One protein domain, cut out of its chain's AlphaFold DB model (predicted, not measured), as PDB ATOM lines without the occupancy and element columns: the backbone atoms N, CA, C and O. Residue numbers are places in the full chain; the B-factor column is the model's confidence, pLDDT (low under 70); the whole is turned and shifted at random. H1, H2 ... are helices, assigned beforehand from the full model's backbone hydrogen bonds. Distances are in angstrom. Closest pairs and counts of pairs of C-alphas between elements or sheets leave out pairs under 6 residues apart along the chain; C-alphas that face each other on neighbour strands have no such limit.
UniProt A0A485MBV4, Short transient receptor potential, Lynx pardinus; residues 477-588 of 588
ATOM      1  N   ASN A 477     -47.980  12.317 -42.538       96.88
ATOM      2  CA  ASN A 477     -49.329  12.791 -42.849       96.88
ATOM      3  C   ASN A 477     -50.223  11.652 -43.376       96.88
ATOM      4  O   ASN A 477     -49.776  10.534 -43.635       96.88
ATOM      5  N   ASN A 478     -51.506  11.949 -43.598       96.62
ATOM      6  CA  ASN A 478     -52.475  10.968 -44.099       96.62
ATOM      7  C   ASN A 478     -52.093  10.332 -45.449       96.62
ATOM      8  O   ASN A 478     -52.375   9.157 -45.677       96.62
ATOM      9  N   GLN A 479     -51.463  11.091 -46.349       96.50
ATOM     10  CA  GLN A 479     -51.039  10.578 -47.656       96.50
ATOM     11  C   GLN A 479     -49.861   9.607 -47.516       96.50
ATOM     12  O   GLN A 479     -49.827   8.577 -48.180       96.50
ATOM     13  N   GLU A 480     -48.925   9.921 -46.628       97.06
ATOM     14  CA  GLU A 480     -47.745   9.111 -46.335       97.06
ATOM     15  C   GLU A 480     -48.105   7.811 -45.606       97.06
ATOM     16  O   GLU A 480     -47.531   6.772 -45.918       97.06
ATOM     17  N   LEU A 481     -49.101   7.827 -44.713       95.62
ATOM     18  CA  LEU A 481     -49.635   6.595 -44.120       95.62
ATOM     19  C   LEU A 481     -50.273   5.687 -45.173       95.62
ATOM     20  O   LEU A 481     -49.970   4.500 -45.220       95.62
ATOM     21  N   ASN A 482     -51.083   6.248 -46.078       95.50
ATOM     22  CA  ASN A 482     -51.660   5.476 -47.183       95.50
ATOM     23  C   ASN A 482     -50.576   4.884 -48.101       95.50
ATOM     24  O   ASN A 482     -50.765   3.812 -48.675       95.50
ATOM     25  N   GLU A 483     -49.439   5.569 -48.252       95.88
ATOM     26  CA  GLU A 483     -48.294   5.047 -48.998       95.88
ATOM     27  C   GLU A 483     -47.677   3.820 -48.312       95.88
ATOM     28  O   GLU A 483     -47.338   2.863 -49.008       95.88
ATOM     29  N   LEU A 484     -47.569   3.801 -46.976       95.31
ATOM     30  CA  LEU A 484     -47.104   2.621 -46.233       95.31
ATOM     31  C   LEU A 484     -48.034   1.419 -46.439       95.31
ATOM     32  O   LEU A 484     -47.557   0.319 -46.744       95.31
ATOM     33  N   SER A 485     -49.351   1.636 -46.365       93.62
ATOM     34  CA  SER A 485     -50.354   0.608 -46.664       93.62
ATOM     35  C   SER A 485     -50.198   0.085 -48.098       93.62
ATOM     36  O   SER A 485     -50.142  -1.121 -48.335       93.62
ATOM     37  N   ALA A 486     -50.026   0.988 -49.070       95.06
ATOM     38  CA  ALA A 486     -49.849   0.633 -50.478       95.06
ATOM     39  C   ALA A 486     -48.542  -0.132 -50.750       95.06
ATOM     40  O   ALA A 486     -48.513  -1.018 -51.606       95.06
ATOM     41  N   ILE A 487     -47.455   0.188 -50.038       95.12
ATOM     42  CA  ILE A 487     -46.193  -0.559 -50.128       95.12
ATOM     43  C   ILE A 487     -46.382  -1.985 -49.605       95.12
ATOM     44  O   ILE A 487     -45.943  -2.922 -50.273       95.12
ATOM     45  N   SER A 488     -47.048  -2.144 -48.460       92.62
ATOM     46  CA  SER A 488     -47.318  -3.456 -47.855       92.62
ATOM     47  C   SER A 488     -48.153  -4.331 -48.791       92.62
ATOM     48  O   SER A 488     -47.765  -5.455 -49.110       92.62
ATOM     49  N   LEU A 489     -49.229  -3.761 -49.345       93.25
ATOM     50  CA  LEU A 489     -50.090  -4.424 -50.325       93.25
ATOM     51  C   LEU A 489     -49.310  -4.850 -51.578       93.25
ATOM     52  O   LEU A 489     -49.421  -5.989 -52.025       93.25
ATOM     53  N   LYS A 490     -48.481  -3.957 -52.132       94.38
ATOM     54  CA  LYS A 490     -47.684  -4.251 -53.333       94.38
ATOM     55  C   LYS A 490     -46.651  -5.357 -53.096       94.38
ATOM     56  O   LYS A 490     -46.349  -6.103 -54.022       94.38
ATOM     57  N   ALA A 491     -46.097  -5.443 -51.890       92.19
ATOM     58  CA  ALA A 491     -45.127  -6.467 -51.512       92.19
ATOM     59  C   ALA A 491     -45.776  -7.774 -51.022       92.19
ATOM     60  O   ALA A 491     -45.055  -8.710 -50.693       92.19
ATOM     61  N   ASN A 492     -47.114  -7.850 -50.995       92.25
ATOM     62  CA  ASN A 492     -47.872  -8.991 -50.481       92.25
ATOM     63  C   ASN A 492     -47.468  -9.382 -49.046       92.25
ATOM     64  O   ASN A 492     -47.346 -10.563 -48.717       92.25
ATOM     65  N   ILE A 493     -47.236  -8.376 -48.200       90.88
ATOM     66  CA  ILE A 493     -46.927  -8.548 -46.778       90.88
ATOM     67  C   ILE A 493     -48.066  -7.988 -45.916       90.88
ATOM     68  O   ILE A 493     -48.714  -7.020 -46.327       90.88
ATOM     69  N   PRO A 494     -48.311  -8.556 -44.720       87.75
ATOM     70  CA  PRO A 494     -49.284  -8.005 -43.786       87.75
ATOM     71  C   PRO A 494     -48.959  -6.552 -43.435       87.75
ATOM     72  O   PRO A 494     -47.800  -6.201 -43.203       87.75
ATOM     73  N   GLU A 495     -49.993  -5.717 -43.383       86.19
ATOM     74  CA  GLU A 495     -49.847  -4.342 -42.922       86.19
ATOM     75  C   GLU A 495     -49.539  -4.315 -41.421       86.19
ATOM     76  O   GLU A 495     -50.032  -5.134 -40.643       86.19
ATOM     77  N   VAL A 496     -48.694  -3.372 -41.012       88.19
ATOM     78  CA  VAL A 496     -48.292  -3.221 -39.614       88.19
ATOM     79  C   VAL A 496     -49.485  -2.747 -38.792       88.19
ATOM     80  O   VAL A 496     -50.060  -1.698 -39.076       88.19
ATOM     81  N   GLU A 497     -49.808  -3.470 -37.722       89.44
ATOM     82  CA  GLU A 497     -50.945  -3.151 -36.853       89.44
ATOM     83  C   GLU A 497     -50.874  -1.718 -36.295       89.44
ATOM     84  O   GLU A 497     -51.862  -0.989 -36.306       89.44
ATOM     85  N   ALA A 498     -49.681  -1.261 -35.908       89.56
ATOM     86  CA  ALA A 498     -49.458   0.108 -35.448       89.56
ATOM     87  C   ALA A 498     -49.791   1.180 -36.510       89.56
ATOM     88  O   ALA A 498     -50.251   2.264 -36.153       89.56
ATOM     89  N   VAL A 499     -49.613   0.894 -37.808       91.12
ATOM     90  CA  VAL A 499     -50.008   1.808 -38.899       91.12
ATOM     91  C   VAL A 499     -51.531   1.872 -39.009       91.12
ATOM     92  O   VAL A 499     -52.090   2.963 -39.098       91.12
ATOM     93  N   LEU A 500     -52.205   0.720 -38.934       89.94
ATOM     94  CA  LEU A 500     -53.669   0.624 -38.974       89.94
ATOM     95  C   LEU A 500     -54.332   1.316 -37.776       89.94
ATOM     96  O   LEU A 500     -55.320   2.029 -37.941       89.94
ATOM     97  N   ASN A 501     -53.755   1.138 -36.587       92.38
ATOM     98  CA  ASN A 501     -54.255   1.692 -35.329       92.38
ATOM     99  C   ASN A 501     -53.883   3.171 -35.127       92.38
ATOM    100  O   ASN A 501     -54.286   3.777 -34.133       92.38
ATOM    101  N   THR A 502     -53.116   3.772 -36.042       93.94
ATOM    102  CA  THR A 502     -52.736   5.184 -35.939       93.94
ATOM    103  C   THR A 502     -53.962   6.084 -36.123       93.94
ATOM    104  O   THR A 502     -54.601   6.089 -37.176       93.94
ATOM    105  N   ASP A 503     -54.259   6.914 -35.119       94.06
ATOM    106  CA  ASP A 503     -55.326   7.911 -35.208       94.06
ATOM    107  C   ASP A 503     -54.964   9.017 -36.213       94.06
ATOM    108  O   ASP A 503     -54.133   9.896 -35.969       94.06
ATOM    109  N   ARG A 504     -55.656   8.991 -37.351       94.44
ATOM    110  CA  ARG A 504     -55.507   9.926 -38.475       94.44
ATOM    111  C   ARG A 504     -55.857  11.380 -38.142       94.44
ATOM    112  O   ARG A 504     -55.572  12.261 -38.951       94.44
ATOM    113  N   SER A 505     -56.470  11.654 -36.992       94.56
ATOM    114  CA  SER A 505     -56.742  13.014 -36.509       94.56
ATOM    115  C   SER A 505     -55.558  13.652 -35.762       94.56
ATOM    116  O   SER A 505     -55.570  14.867 -35.509       94.56
ATOM    117  N   LEU A 506     -54.545  12.846 -35.416       95.81
ATOM    118  CA  LEU A 506     -53.362  13.236 -34.636       95.81
ATOM    119  C   LEU A 506     -52.072  13.319 -35.474       95.81
ATOM    120  O   LEU A 506     -51.023  13.704 -34.956       95.81
ATOM    121  N   VAL A 507     -52.136  12.951 -36.755       96.38
ATOM    122  CA  VAL A 507     -50.998  12.937 -37.690       96.38
ATOM    123  C   VAL A 507     -50.691  14.338 -38.219       96.38
ATOM    124  O   VAL A 507     -51.493  15.262 -38.085       96.38
ATOM    125  N   CYS A 508     -49.525  14.514 -38.838       96.06
ATOM    126  CA  CYS A 508     -49.125  15.800 -39.402       96.06
ATOM    127  C   CYS A 508     -50.100  16.303 -40.482       96.06
ATOM    128  O   CYS A 508     -50.496  15.560 -41.383       96.06
ATOM    129  N   ASP A 509     -50.385  17.605 -40.457       89.75
ATOM    130  CA  ASP A 509     -51.143  18.285 -41.509       89.75
ATOM    131  C   ASP A 509     -50.259  18.693 -42.702       89.75
ATOM    132  O   ASP A 509     -49.030  18.760 -42.624       89.75
ATOM    133  N   GLY A 510     -50.901  19.044 -43.820       89.31
ATOM    134  CA  GLY A 510     -50.243  19.615 -44.994       89.31
ATOM    135  C   GLY A 510     -49.653  18.582 -45.960       89.31
ATOM    136  O   GLY A 510     -49.976  17.396 -45.933       89.31
ATOM    137  N   LYS A 511     -48.794  19.051 -46.875       90.62
ATOM    138  CA  LYS A 511     -48.307  18.245 -48.013       90.62
ATOM    139  C   LYS A 511     -47.313  17.148 -47.624       90.62
ATOM    140  O   LYS A 511     -47.129  16.214 -48.394       90.62
ATOM    141  N   ARG A 512     -46.614  17.302 -46.497       93.88
ATOM    142  CA  ARG A 512     -45.543  16.405 -46.039       93.88
ATOM    143  C   ARG A 512     -45.557  16.329 -44.519       93.88
ATOM    144  O   ARG A 512     -45.691  17.372 -43.870       93.88
ATOM    145  N   GLY A 513     -45.366  15.133 -43.977       95.81
ATOM    146  CA  GLY A 513     -45.096  14.936 -42.560       95.81
ATOM    147  C   GLY A 513     -43.692  15.394 -42.169       95.81
ATOM    148  O   GLY A 513     -42.830  15.661 -43.018       95.81
ATOM    149  N   LEU A 514     -43.451  15.467 -40.862       95.75
ATOM    150  CA  LEU A 514     -42.162  15.855 -40.293       95.75
ATOM    151  C   LEU A 514     -41.020  14.946 -40.746       95.75
ATOM    152  O   LEU A 514     -39.946  15.455 -41.063       95.75
ATOM    153  N   LEU A 515     -41.240  13.630 -40.841       95.88
ATOM    154  CA  LEU A 515     -40.187  12.690 -41.249       95.88
ATOM    155  C   LEU A 515     -39.709  12.958 -42.684       95.88
ATOM    156  O   LEU A 515     -38.510  13.047 -42.950       95.88
ATOM    157  N   THR A 516     -40.643  13.163 -43.615       95.25
ATOM    158  CA  THR A 516     -40.314  13.494 -45.009       95.25
ATOM    159  C   THR A 516     -39.612  14.848 -45.121       95.25
ATOM    160  O   THR A 516     -38.705  15.009 -45.942       95.25
ATOM    161  N   ARG A 517     -40.004  15.839 -44.311       94.19
ATOM    162  CA  ARG A 517     -39.358  17.163 -44.299       94.19
ATOM    163  C   ARG A 517     -37.947  17.102 -43.729       94.19
ATOM    164  O   ARG A 517     -37.043  17.696 -44.315       94.19
ATOM    165  N   LEU A 518     -37.746  16.323 -42.667       93.06
ATOM    166  CA  LEU A 518     -36.430  16.053 -42.098       93.06
ATOM    167  C   LEU A 518     -35.486  15.442 -43.142       93.06
ATOM    168  O   LEU A 518     -34.382  15.945 -43.330       93.06
ATOM    169  N   LEU A 519     -35.937  14.432 -43.893       91.81
ATOM    170  CA  LEU A 519     -35.138  13.834 -44.970       91.81
ATOM    171  C   LEU A 519     -34.762  14.844 -46.064       91.81
ATOM    172  O   LEU A 519     -33.650  14.820 -46.585       91.81
ATOM    173  N   GLN A 520     -35.670  15.753 -46.422       91.12
ATOM    174  CA  GLN A 520     -35.409  16.766 -47.454       91.12
ATOM    175  C   GLN A 520     -34.367  17.789 -47.045       91.12
ATOM    176  O   GLN A 520     -33.610  18.271 -47.888       91.12
ATOM    177  N   VAL A 521     -34.370  18.135 -45.768       90.00
ATOM    178  CA  VAL A 521     -33.348  18.970 -45.165       90.00
ATOM    179  C   VAL A 521     -32.020  18.216 -45.122       90.00
ATOM    180  O   VAL A 521     -31.023  18.733 -45.612       90.00
ATOM    181  N   MET A 522     -32.025  16.969 -44.651       87.56
ATOM    182  CA  MET A 522     -30.826  16.133 -44.537       87.56
ATOM    183  C   MET A 522     -30.119  15.926 -45.887       87.56
ATOM    184  O   MET A 522     -28.894  15.916 -45.953       87.56
ATOM    185  N   LYS A 523     -30.878  15.840 -46.990       86.75
ATOM    186  CA  LYS A 523     -30.334  15.803 -48.361       86.75
ATOM    187  C   LYS A 523     -29.548  17.047 -48.761       86.75
ATOM    188  O   LYS A 523     -28.648  16.950 -49.586       86.75
ATOM    189  N   LYS A 524     -29.936  18.211 -48.244       86.38
ATOM    190  CA  LYS A 524     -29.340  19.512 -48.585       86.38
ATOM    191  C   LYS A 524     -28.257  19.936 -47.602       86.38
ATOM    192  O   LYS A 524     -27.516  20.865 -47.894       86.38
ATOM    193  N   GLU A 525     -28.197  19.282 -46.448       83.56
ATOM    194  CA  GLU A 525     -27.254  19.592 -45.384       83.56
ATOM    195  C   GLU A 525     -25.808  19.322 -45.848       83.56
ATOM    196  O   GLU A 525     -25.545  18.238 -46.373       83.56
ATOM    197  N   PRO A 526     -24.847  20.242 -45.662       80.00
ATOM    198  CA  PRO A 526     -23.442  20.003 -46.002       80.00
ATOM    199  C   PRO A 526     -22.852  18.787 -45.272       80.00
ATOM    200  O   PRO A 526     -23.287  18.451 -44.172       80.00
ATOM    201  N   ALA A 527     -21.861  18.117 -45.873       74.00
ATOM    202  CA  ALA A 527     -21.225  16.930 -45.282       74.00
ATOM    203  C   ALA A 527     -20.537  17.229 -43.937       74.00
ATOM    204  O   ALA A 527     -20.640  16.427 -43.011       74.00
ATOM    205  N   GLU A 528     -19.936  18.414 -43.823       74.19
ATOM    206  CA  GLU A 528     -19.216  18.887 -42.633       74.19
ATOM    207  C   GLU A 528     -20.138  19.390 -41.508       74.19
ATOM    208  O   GLU A 528     -19.678  19.744 -40.428       74.19
ATOM    209  N   SER A 529     -21.453  19.443 -41.743       78.25
ATOM    210  CA  SER A 529     -22.401  19.980 -40.770       78.25
ATOM    211  C   SER A 529     -22.607  19.039 -39.582       78.25
ATOM    212  O   SER A 529     -22.987  17.870 -39.743       78.25
ATOM    213  N   SER A 530     -22.472  19.580 -38.368       75.75
ATOM    214  CA  SER A 530     -22.769  18.880 -37.113       75.75
ATOM    215  C   SER A 530     -24.240  18.428 -37.025       75.75
ATOM    216  O   SER A 530     -24.549  17.422 -36.375       75.75
ATOM    217  N   PHE A 531     -25.155  19.072 -37.763       82.38
ATOM    218  CA  PHE A 531     -26.566  18.679 -37.826       82.38
ATOM    219  C   PHE A 531     -26.788  17.306 -38.455       82.38
ATOM    220  O   PHE A 531     -27.739  16.624 -38.071       82.38
ATOM    221  N   ARG A 532     -25.917  16.853 -39.369       82.69
ATOM    222  CA  ARG A 532     -26.080  15.542 -40.020       82.69
ATOM    223  C   ARG A 532     -26.096  14.398 -39.016       82.69
ATOM    224  O   ARG A 532     -26.830  13.431 -39.210       82.69
ATOM    225  N   PHE A 533     -25.310  14.505 -37.944       82.88
ATOM    226  CA  PHE A 533     -25.327  13.524 -36.862       82.88
ATOM    227  C   PHE A 533     -26.710  13.465 -36.200       82.88
ATOM    228  O   PHE A 533     -27.325  12.403 -36.152       82.88
ATOM    229  N   TRP A 534     -27.236  14.606 -35.755       86.50
ATOM    230  CA  TRP A 534     -28.534  14.677 -35.079       86.50
ATOM    231  C   TRP A 534     -29.704  14.290 -35.996       86.50
ATOM    232  O   TRP A 534     -30.599  13.558 -35.576       86.50
ATOM    233  N   GLN A 535     -29.674  14.713 -37.263       89.94
ATOM    234  CA  GLN A 535     -30.668  14.343 -38.275       89.94
ATOM    235  C   GLN A 535     -30.669  12.831 -38.512       89.94
ATOM    236  O   GLN A 535     -31.730  12.207 -38.506       89.94
ATOM    237  N   ALA A 536     -29.484  12.227 -38.649       88.69
ATOM    238  CA  ALA A 536     -29.357  10.786 -38.796       88.69
ATOM    239  C   ALA A 536     -29.915  10.036 -37.584       88.69
ATOM    240  O   ALA A 536     -30.638   9.069 -37.778       88.69
ATOM    241  N   ARG A 537     -29.637  10.488 -36.354       87.81
ATOM    242  CA  ARG A 537     -30.156   9.860 -35.124       87.81
ATOM    243  C   ARG A 537     -31.680   9.947 -35.037       87.81
ATOM    244  O   ARG A 537     -32.318   8.975 -34.639       87.81
ATOM    245  N   ALA A 538     -32.271  11.067 -35.449       91.75
ATOM    246  CA  ALA A 538     -33.723  11.213 -35.515       91.75
ATOM    247  C   ALA A 538     -34.348  10.264 -36.558       91.75
ATOM    248  O   ALA A 538     -35.298   9.553 -36.241       91.75
ATOM    249  N   VAL A 539     -33.783  10.162 -37.767       93.06
ATOM    250  CA  VAL A 539     -34.265   9.203 -38.787       93.06
ATOM    251  C   VAL A 539     -34.048   7.752 -38.343       93.06
ATOM    252  O   VAL A 539     -34.926   6.911 -38.508       93.06
ATOM    253  N   GLU A 540     -32.901   7.458 -37.738       90.12
ATOM    254  CA  GLU A 540     -32.563   6.138 -37.203       90.12
ATOM    255  C   GLU A 540     -33.562   5.700 -36.139       90.12
ATOM    256  O   GLU A 540     -34.025   4.568 -36.164       90.12
ATOM    257  N   SER A 541     -33.942   6.600 -35.230       90.69
ATOM    258  CA  SER A 541     -34.902   6.280 -34.174       90.69
ATOM    259  C   SER A 541     -36.268   5.841 -34.706       90.69
ATOM    260  O   SER A 541     -36.888   4.969 -34.109       90.69
ATOM    261  N   PHE A 542     -36.706   6.353 -35.864       93.38
ATOM    262  CA  PHE A 542     -37.923   5.888 -36.540       93.38
ATOM    263  C   PHE A 542     -37.791   4.438 -37.040       93.38
ATOM    264  O   PHE A 542     -38.758   3.674 -37.038       93.38
ATOM    265  N   LEU A 543     -36.580   4.043 -37.435       91.19
ATOM    266  CA  LEU A 543     -36.240   2.682 -37.853       91.19
ATOM    267  C   LEU A 543     -35.918   1.743 -36.681       91.19
ATOM    268  O   LEU A 543     -35.638   0.565 -36.916       91.19
ATOM    269  N   ARG A 544     -35.956   2.213 -35.430       86.44
ATOM    270  CA  ARG A 544     -35.779   1.370 -34.242       86.44
ATOM    271  C   ARG A 544     -37.111   0.797 -33.744       86.44
ATOM    272  O   ARG A 544     -38.190   1.319 -34.029       86.44
ATOM    273  N   GLY A 545     -37.024  -0.280 -32.962       80.62
ATOM    274  CA  GLY A 545     -38.183  -1.051 -32.510       80.62
ATOM    275  C   GLY A 545     -38.771  -1.927 -33.614       80.62
ATOM    276  O   GLY A 545     -38.038  -2.475 -34.436       80.62
ATOM    277  N   THR A 546     -40.096  -2.073 -33.625       78.19
ATOM    278  CA  THR A 546     -40.814  -2.823 -34.660       78.19
ATOM    279  C   THR A 546     -40.773  -2.033 -35.968       78.19
ATOM    280  O   THR A 546     -41.493  -1.048 -36.139       78.19
ATOM    281  N   THR A 547     -39.879  -2.425 -36.872       81.50
ATOM    282  CA  THR A 547     -39.692  -1.788 -38.180       81.50
ATOM    283  C   THR A 547     -40.098  -2.750 -39.273       81.50
ATOM    284  O   THR A 547     -39.692  -3.911 -39.276       81.50
ATOM    285  N   SER A 548     -40.902  -2.260 -40.206       87.00
ATOM    286  CA  SER A 548     -41.426  -3.043 -41.315       87.00
ATOM    287  C   SER A 548     -40.677  -2.789 -42.617       87.00
ATOM    288  O   SER A 548     -40.025  -1.760 -42.809       87.00
ATOM    289  N   TYR A 549     -40.839  -3.716 -43.559       90.31
ATOM    290  CA  TYR A 549     -40.404  -3.517 -44.940       90.31
ATOM    291  C   TYR A 549     -41.006  -2.239 -45.550       90.31
ATOM    292  O   TYR A 549     -40.323  -1.520 -46.282       90.31
ATOM    293  N   ALA A 550     -42.262  -1.913 -45.215       92.62
ATOM    294  CA  ALA A 550     -42.909  -0.694 -45.686       92.62
ATOM    295  C   ALA A 550     -42.193   0.569 -45.191       92.62
ATOM    296  O   ALA A 550     -41.961   1.476 -45.991       92.62
ATOM    297  N   ASP A 551     -41.765   0.593 -43.924       93.12
ATOM    298  CA  ASP A 551     -41.004   1.705 -43.342       93.12
ATOM    299  C   ASP A 551     -39.677   1.916 -44.075       93.12
ATOM    300  O   ASP A 551     -39.352   3.029 -44.494       93.12
ATOM    301  N   GLN A 552     -38.921   0.834 -44.279       92.12
ATOM    302  CA  GLN A 552     -37.640   0.884 -44.982       92.12
ATOM    303  C   GLN A 552     -37.833   1.396 -46.410       92.12
ATOM    304  O   GLN A 552     -37.205   2.374 -46.816       92.12
ATOM    305  N   MET A 553     -38.761   0.796 -47.156       93.81
ATOM    306  CA  MET A 553     -39.029   1.158 -48.545       93.81
ATOM    307  C   MET A 553     -39.539   2.600 -48.690       93.81
ATOM    308  O   MET A 553     -39.170   3.299 -49.636       93.81
ATOM    309  N   PHE A 554     -40.341   3.082 -47.742       95.06
ATOM    310  CA  PHE A 554     -40.811   4.465 -47.699       95.06
ATOM    311  C   PHE A 554     -39.657   5.472 -47.597       95.06
ATOM    312  O   PHE A 554     -39.656   6.482 -48.314       95.06
ATOM    313  N   LEU A 555     -38.656   5.195 -46.750       93.81
ATOM    314  CA  LEU A 555     -37.461   6.037 -46.617       93.81
ATOM    315  C   LEU A 555     -36.511   5.884 -47.813       93.81
ATOM    316  O   LEU A 555     -35.949   6.879 -48.281       93.81
ATOM    317  N   LEU A 556     -36.363   4.669 -48.351       92.19
ATOM    318  CA  LEU A 556     -35.559   4.394 -49.547       92.19
ATOM    319  C   LEU A 556     -36.071   5.178 -50.760       92.19
ATOM    320  O   LEU A 556     -35.287   5.868 -51.410       92.19
ATOM    321  N   LYS A 557     -37.389   5.182 -51.006       92.56
ATOM    322  CA  LYS A 557     -38.030   5.993 -52.063       92.56
ATOM    323  C   LYS A 557     -37.813   7.494 -51.894       92.56
ATOM    324  O   LYS A 557     -37.863   8.250 -52.861       92.56
ATOM    325  N   ARG A 558     -37.562   7.936 -50.663       92.56
ATOM    326  CA  ARG A 558     -37.222   9.323 -50.333       92.56
ATOM    327  C   ARG A 558     -35.718   9.577 -50.369       92.56
ATOM    328  O   ARG A 558     -35.307  10.673 -50.017       92.56
ATOM    329  N   GLY A 559     -34.911   8.634 -50.860       87.25
ATOM    330  CA  GLY A 559     -33.469   8.742 -51.091       87.25
ATOM    331  C   GLY A 559     -32.622   8.712 -49.823       87.25
ATOM    332  O   GLY A 559     -31.596   9.380 -49.766       87.25
ATOM    333  N   LEU A 560     -33.031   7.942 -48.810       87.00
ATOM    334  CA  LEU A 560     -32.208   7.706 -47.619       87.00
ATOM    335  C   LEU A 560     -30.812   7.152 -47.977       87.00
ATOM    336  O   LEU A 560     -29.821   7.571 -47.382       87.00
ATOM    337  N   LEU A 561     -30.716   6.269 -48.981       82.56
ATOM    338  CA  LEU A 561     -29.429   5.723 -49.438       82.56
ATOM    339  C   LEU A 561     -28.497   6.796 -49.988       82.56
ATOM    340  O   LEU A 561     -27.321   6.784 -49.649       82.56
ATOM    341  N   GLU A 562     -29.008   7.741 -50.779       78.25
ATOM    342  CA  GLU A 562     -28.209   8.851 -51.315       78.25
ATOM    343  C   GLU A 562     -27.553   9.636 -50.174       78.25
ATOM    344  O   GLU A 562     -26.382  10.000 -50.237       78.25
ATOM    345  N   VAL A 563     -28.298   9.848 -49.088       75.31
ATOM    346  CA  VAL A 563     -27.839  10.613 -47.929       75.31
ATOM    347  C   VAL A 563     -26.778   9.865 -47.117       75.31
ATOM    348  O   VAL A 563     -25.855  10.497 -46.598       75.31
ATOM    349  N   ILE A 564     -26.894   8.537 -47.004       72.81
ATOM    350  CA  ILE A 564     -25.957   7.689 -46.250       72.81
ATOM    351  C   ILE A 564     -24.696   7.380 -47.077       72.81
ATOM    352  O   ILE A 564     -23.586   7.466 -46.551       72.81
ATOM    353  N   ALA A 565     -24.844   7.057 -48.366       61.28
ATOM    354  CA  ALA A 565     -23.763   6.604 -49.244       61.28
ATOM    355  C   ALA A 565     -22.703   7.681 -49.520       61.28
ATOM    356  O   ALA A 565     -21.522   7.353 -49.626       61.28
ATOM    357  N   TRP A 566     -23.086   8.964 -49.543       52.53
ATOM    358  CA  TRP A 566     -22.153  10.095 -49.684       52.53
ATOM    359  C   TRP A 566     -21.049  10.134 -48.609       52.53
ATOM    360  O   TRP A 566     -20.047  10.820 -48.790       52.53
ATOM    361  N   ARG A 567     -21.193   9.392 -47.500       49.09
ATOM    362  CA  ARG A 567     -20.217   9.348 -46.403       49.09
ATOM    363  C   ARG A 567     -19.183   8.223 -46.526       49.09
ATOM    364  O   ARG A 567     -18.117   8.338 -45.937       49.09
ATOM    365  N   SER A 568     -19.441   7.171 -47.306       48.91
ATOM    366  CA  SER A 568     -18.489   6.052 -47.454       48.91
ATOM    367  C   SER A 568     -17.253   6.404 -48.296       48.91
ATOM    368  O   SER A 568     -16.317   5.614 -48.357       48.91
ATOM    369  N   GLN A 569     -17.232   7.581 -48.933       43.94
ATOM    370  CA  GLN A 569     -16.115   8.074 -49.752       43.94
ATOM    371  C   GLN A 569     -15.365   9.272 -49.127       43.94
ATOM    372  O   GLN A 569     -14.397   9.745 -49.714       43.94
ATOM    373  N   GLY A 570     -15.772   9.755 -47.942       38.31
ATOM    374  CA  GLY A 570     -15.193  10.925 -47.266       38.31
ATOM    375  C   GLY A 570     -14.666  10.597 -45.863       38.31
ATOM    376  O   GLY A 570     -15.313   9.905 -45.086       38.31
ATOM    377  N   VAL A 571     -13.465  11.077 -45.562       38.12
ATOM    378  CA  VAL A 571     -12.592  10.720 -44.433       38.12
ATOM    379  C   VAL A 571     -13.220  10.932 -43.037       38.12
ATOM    380  O   VAL A 571     -13.762  11.988 -42.739       38.12
ATOM    381  N   GLY A 572     -13.057   9.934 -42.154       40.53
ATOM    382  CA  GLY A 572     -12.809  10.097 -40.709       40.53
ATOM    383  C   GLY A 572     -13.826  10.849 -39.836       40.53
ATOM    384  O   GLY A 572     -13.495  11.888 -39.279       40.53
ATOM    385  N   CYS A 573     -15.018  10.292 -39.595       36.47
ATOM    386  CA  CYS A 573     -15.844  10.639 -38.423       36.47
ATOM    387  C   CYS A 573     -16.816   9.491 -38.071       36.47
ATOM    388  O   CYS A 573     -17.101   8.669 -38.944       36.47
ATOM    389  N   PRO A 574     -17.303   9.388 -36.815       39.75
ATOM    390  CA  PRO A 574     -17.822   8.149 -36.241       39.75
ATOM    391  C   PRO A 574     -19.014   7.593 -37.023       39.75
ATOM    392  O   PRO A 574     -19.917   8.323 -37.434       39.75
ATOM    393  N   VAL A 575     -18.964   6.276 -37.226       42.22
ATOM    394  CA  VAL A 575     -19.918   5.429 -37.949       42.22
ATOM    395  C   VAL A 575     -21.362   5.890 -37.726       42.22
ATOM    396  O   VAL A 575     -21.835   5.956 -36.592       42.22
ATOM    397  N   LEU A 576     -22.076   6.193 -38.816       43.22
ATOM    398  CA  LEU A 576     -23.515   6.437 -38.763       43.22
ATOM    399  C   LEU A 576     -24.210   5.179 -38.210       43.22
ATOM    400  O   LEU A 576     -24.086   4.113 -38.813       43.22
ATOM    401  N   PRO A 577     -25.009   5.283 -37.138       49.41
ATOM    402  CA  PRO A 577     -25.718   4.138 -36.563       49.41
ATOM    403  C   PRO A 577     -26.873   3.606 -37.442       49.41
ATOM    404  O   PRO A 577     -27.554   2.667 -37.056       49.41
ATOM    405  N   LEU A 578     -27.075   4.164 -38.645       45.12
ATOM    406  CA  LEU A 578     -28.084   3.739 -39.625       45.12
ATOM    407  C   LEU A 578     -27.681   2.504 -40.450       45.12
ATOM    408  O   LEU A 578     -28.558   1.826 -40.982       45.12
ATOM    409  N   ALA A 579     -26.381   2.210 -40.579       42.81
ATOM    410  CA  ALA A 579     -25.892   1.114 -41.425       42.81
ATOM    411  C   ALA A 579     -26.421  -0.284 -41.015       42.81
ATOM    412  O   ALA A 579     -26.816  -1.038 -41.904       42.81
ATOM    413  N   PRO A 580     -26.535  -0.631 -39.714       45.25
ATOM    414  CA  PRO A 580     -27.123  -1.905 -39.293       45.25
ATOM    415  C   PRO A 580     -28.636  -1.998 -39.547       45.25
ATOM    416  O   PRO A 580     -29.149  -3.091 -39.755       45.25
ATOM    417  N   CYS A 581     -29.362  -0.872 -39.556       41.75
ATOM    418  CA  CYS A 581     -30.824  -0.854 -39.707       41.75
ATOM    419  C   CYS A 581     -31.299  -1.141 -41.142       41.75
ATOM    420  O   CYS A 581     -32.462  -1.490 -41.336       41.75
ATOM    421  N   ILE A 582     -30.422  -0.987 -42.139       46.38
ATOM    422  CA  ILE A 582     -30.724  -1.227 -43.563       46.38
ATOM    423  C   ILE A 582     -30.288  -2.643 -43.998       46.38
ATOM    424  O   ILE A 582     -30.794  -3.171 -44.982       46.38
ATOM    425  N   ALA A 583     -29.412  -3.303 -43.232       38.91
ATOM    426  CA  ALA A 583     -28.796  -4.591 -43.573       38.91
ATOM    427  C   ALA A 583     -29.701  -5.835 -43.390       38.91
ATOM    428  O   ALA A 583     -29.199  -6.954 -43.363       38.91
ATOM    429  N   LEU A 584     -31.023  -5.663 -43.262       36.12
ATOM    430  CA  LEU A 584     -32.001  -6.759 -43.144       36.12
ATOM    431  C   LEU A 584     -32.882  -6.930 -44.394       36.12
ATOM    432  O   LEU A 584     -33.907  -7.608 -44.338       36.12
ATOM    433  N   LEU A 585     -32.503  -6.330 -45.524       33.62
ATOM    434  CA  LEU A 585     -33.139  -6.636 -46.805       33.62
ATOM    435  C   LEU A 585     -32.742  -8.065 -47.228       33.62
ATOM    436  O   LEU A 585     -31.544  -8.349 -47.278       33.62
ATOM    437  N   PRO A 586     -33.695  -8.966 -47.534       28.02
ATOM    438  CA  PRO A 586     -33.370 -10.183 -48.262       28.02
ATOM    439  C   PRO A 586     -32.763  -9.774 -49.606       28.02
ATOM    440  O   PRO A 586     -33.311  -8.901 -50.281       28.02
ATOM    441  N   GLU A 587     -31.635 -10.378 -49.974       26.20
ATOM    442  CA  GLU A 587     -31.088 -10.255 -51.323       26.20
ATOM    443  C   GLU A 587     -32.177 -10.655 -52.332       26.20
ATOM    444  O   GLU A 587     -32.683 -11.779 -52.296       26.20
ATOM    445  N   THR A 588     -32.564  -9.720 -53.200       29.14
ATOM    446  CA  THR A 588     -33.339  -9.994 -54.418       29.14
ATOM    447  C   THR A 588     -32.589  -9.463 -55.614       29.14
ATOM    448  O   THR A 588     -32.273  -8.248 -55.574       29.14
TER     449      THR A 588
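What this domain is: This is residues 477 to 588 of the 588 residues of the protein "Short transient receptor potential" of Lynx pardinus (UniProt A0A485MBV4). What shape do these atoms make? Two groups of helices sit at the two ends of the longest axis, with short H5 between them: H1 with small H2 beside it at one end, and the hairpin of H3 and H4, with H6 beside H3, at the other. H5 packs on H1 and leads by a tight turn into H6, and residues 566 to 578 loop out beyond the hairpin before H7. What is the make-up? The printed part has 112 residues with seven named helices, H1 to H7 in order, and no named strand: all helix. It is compact, with a radius of gyration of the C-alphas of 14.8 A and spans of 42 by 35 by 21 A.

How they stand to each other: What does H1, residues 478 to 490, touch? It only just touches H2, residues 497 to 500, with 3 pairs of C-alphas within 8 A and residues 481 to 485 alone; the closest are Leu 481 and Val 499, 7.1 A apart. With residues 483 to 488 alone it touches H5, residues 549 to 557, at a steep tilt of 66 degrees, opposite ways; the closest C-alphas are Leu 484 and Ala 550, 5.4 A. What does H3, residues 514 to 524, touch? It forms a helical hairpin with H4, residues 531 to 542, at a shallow tilt of 34 degrees, only just short of steep; the closest C-alphas, Met 522 and Gln 535, are 6.5 A apart. It touches H6, residues 560 to 565, the same way at 33 degrees, only just shallow; the closest C-alphas, Lys 523 and Val 563, are 5.8 A apart. Where is H7, residues 579 to 582? It is close but not clearly touching to H5, the closest C-alphas, Gln 552 and Ile 582, being 7.4 A apart. Are the backbones within hydrogen-bond range? Every O i to N i+4 pair is in H1, H5 and H6, with 6 of 7 in H3 and 7 of 8 in H4; H2 and H7 are too short for one, and their single O i to N i+3 pair is within range in H2 but not in H7.

Where its parts are: Where does H1 begin? Its C-alpha 478 is at (-52.475, 10.968, -44.099), and H1 is 18.4 A long. How long are the others? H3 is 15.7 A, H4 17.2 A and H5 12.1 A. Where does H7 end? C-alpha 582 is at (-30.724, -1.227, -43.563).

The domain as a whole: How large is it? The C-alphas farthest apart, Ser 505 and Val 571, are 44.9 A apart. Which links are long? Those from H2 to H3 and H6 to H7 are, and the printed part has no cut. Where is confidence low? Residues 565 to 588 are under 70 in pLDDT.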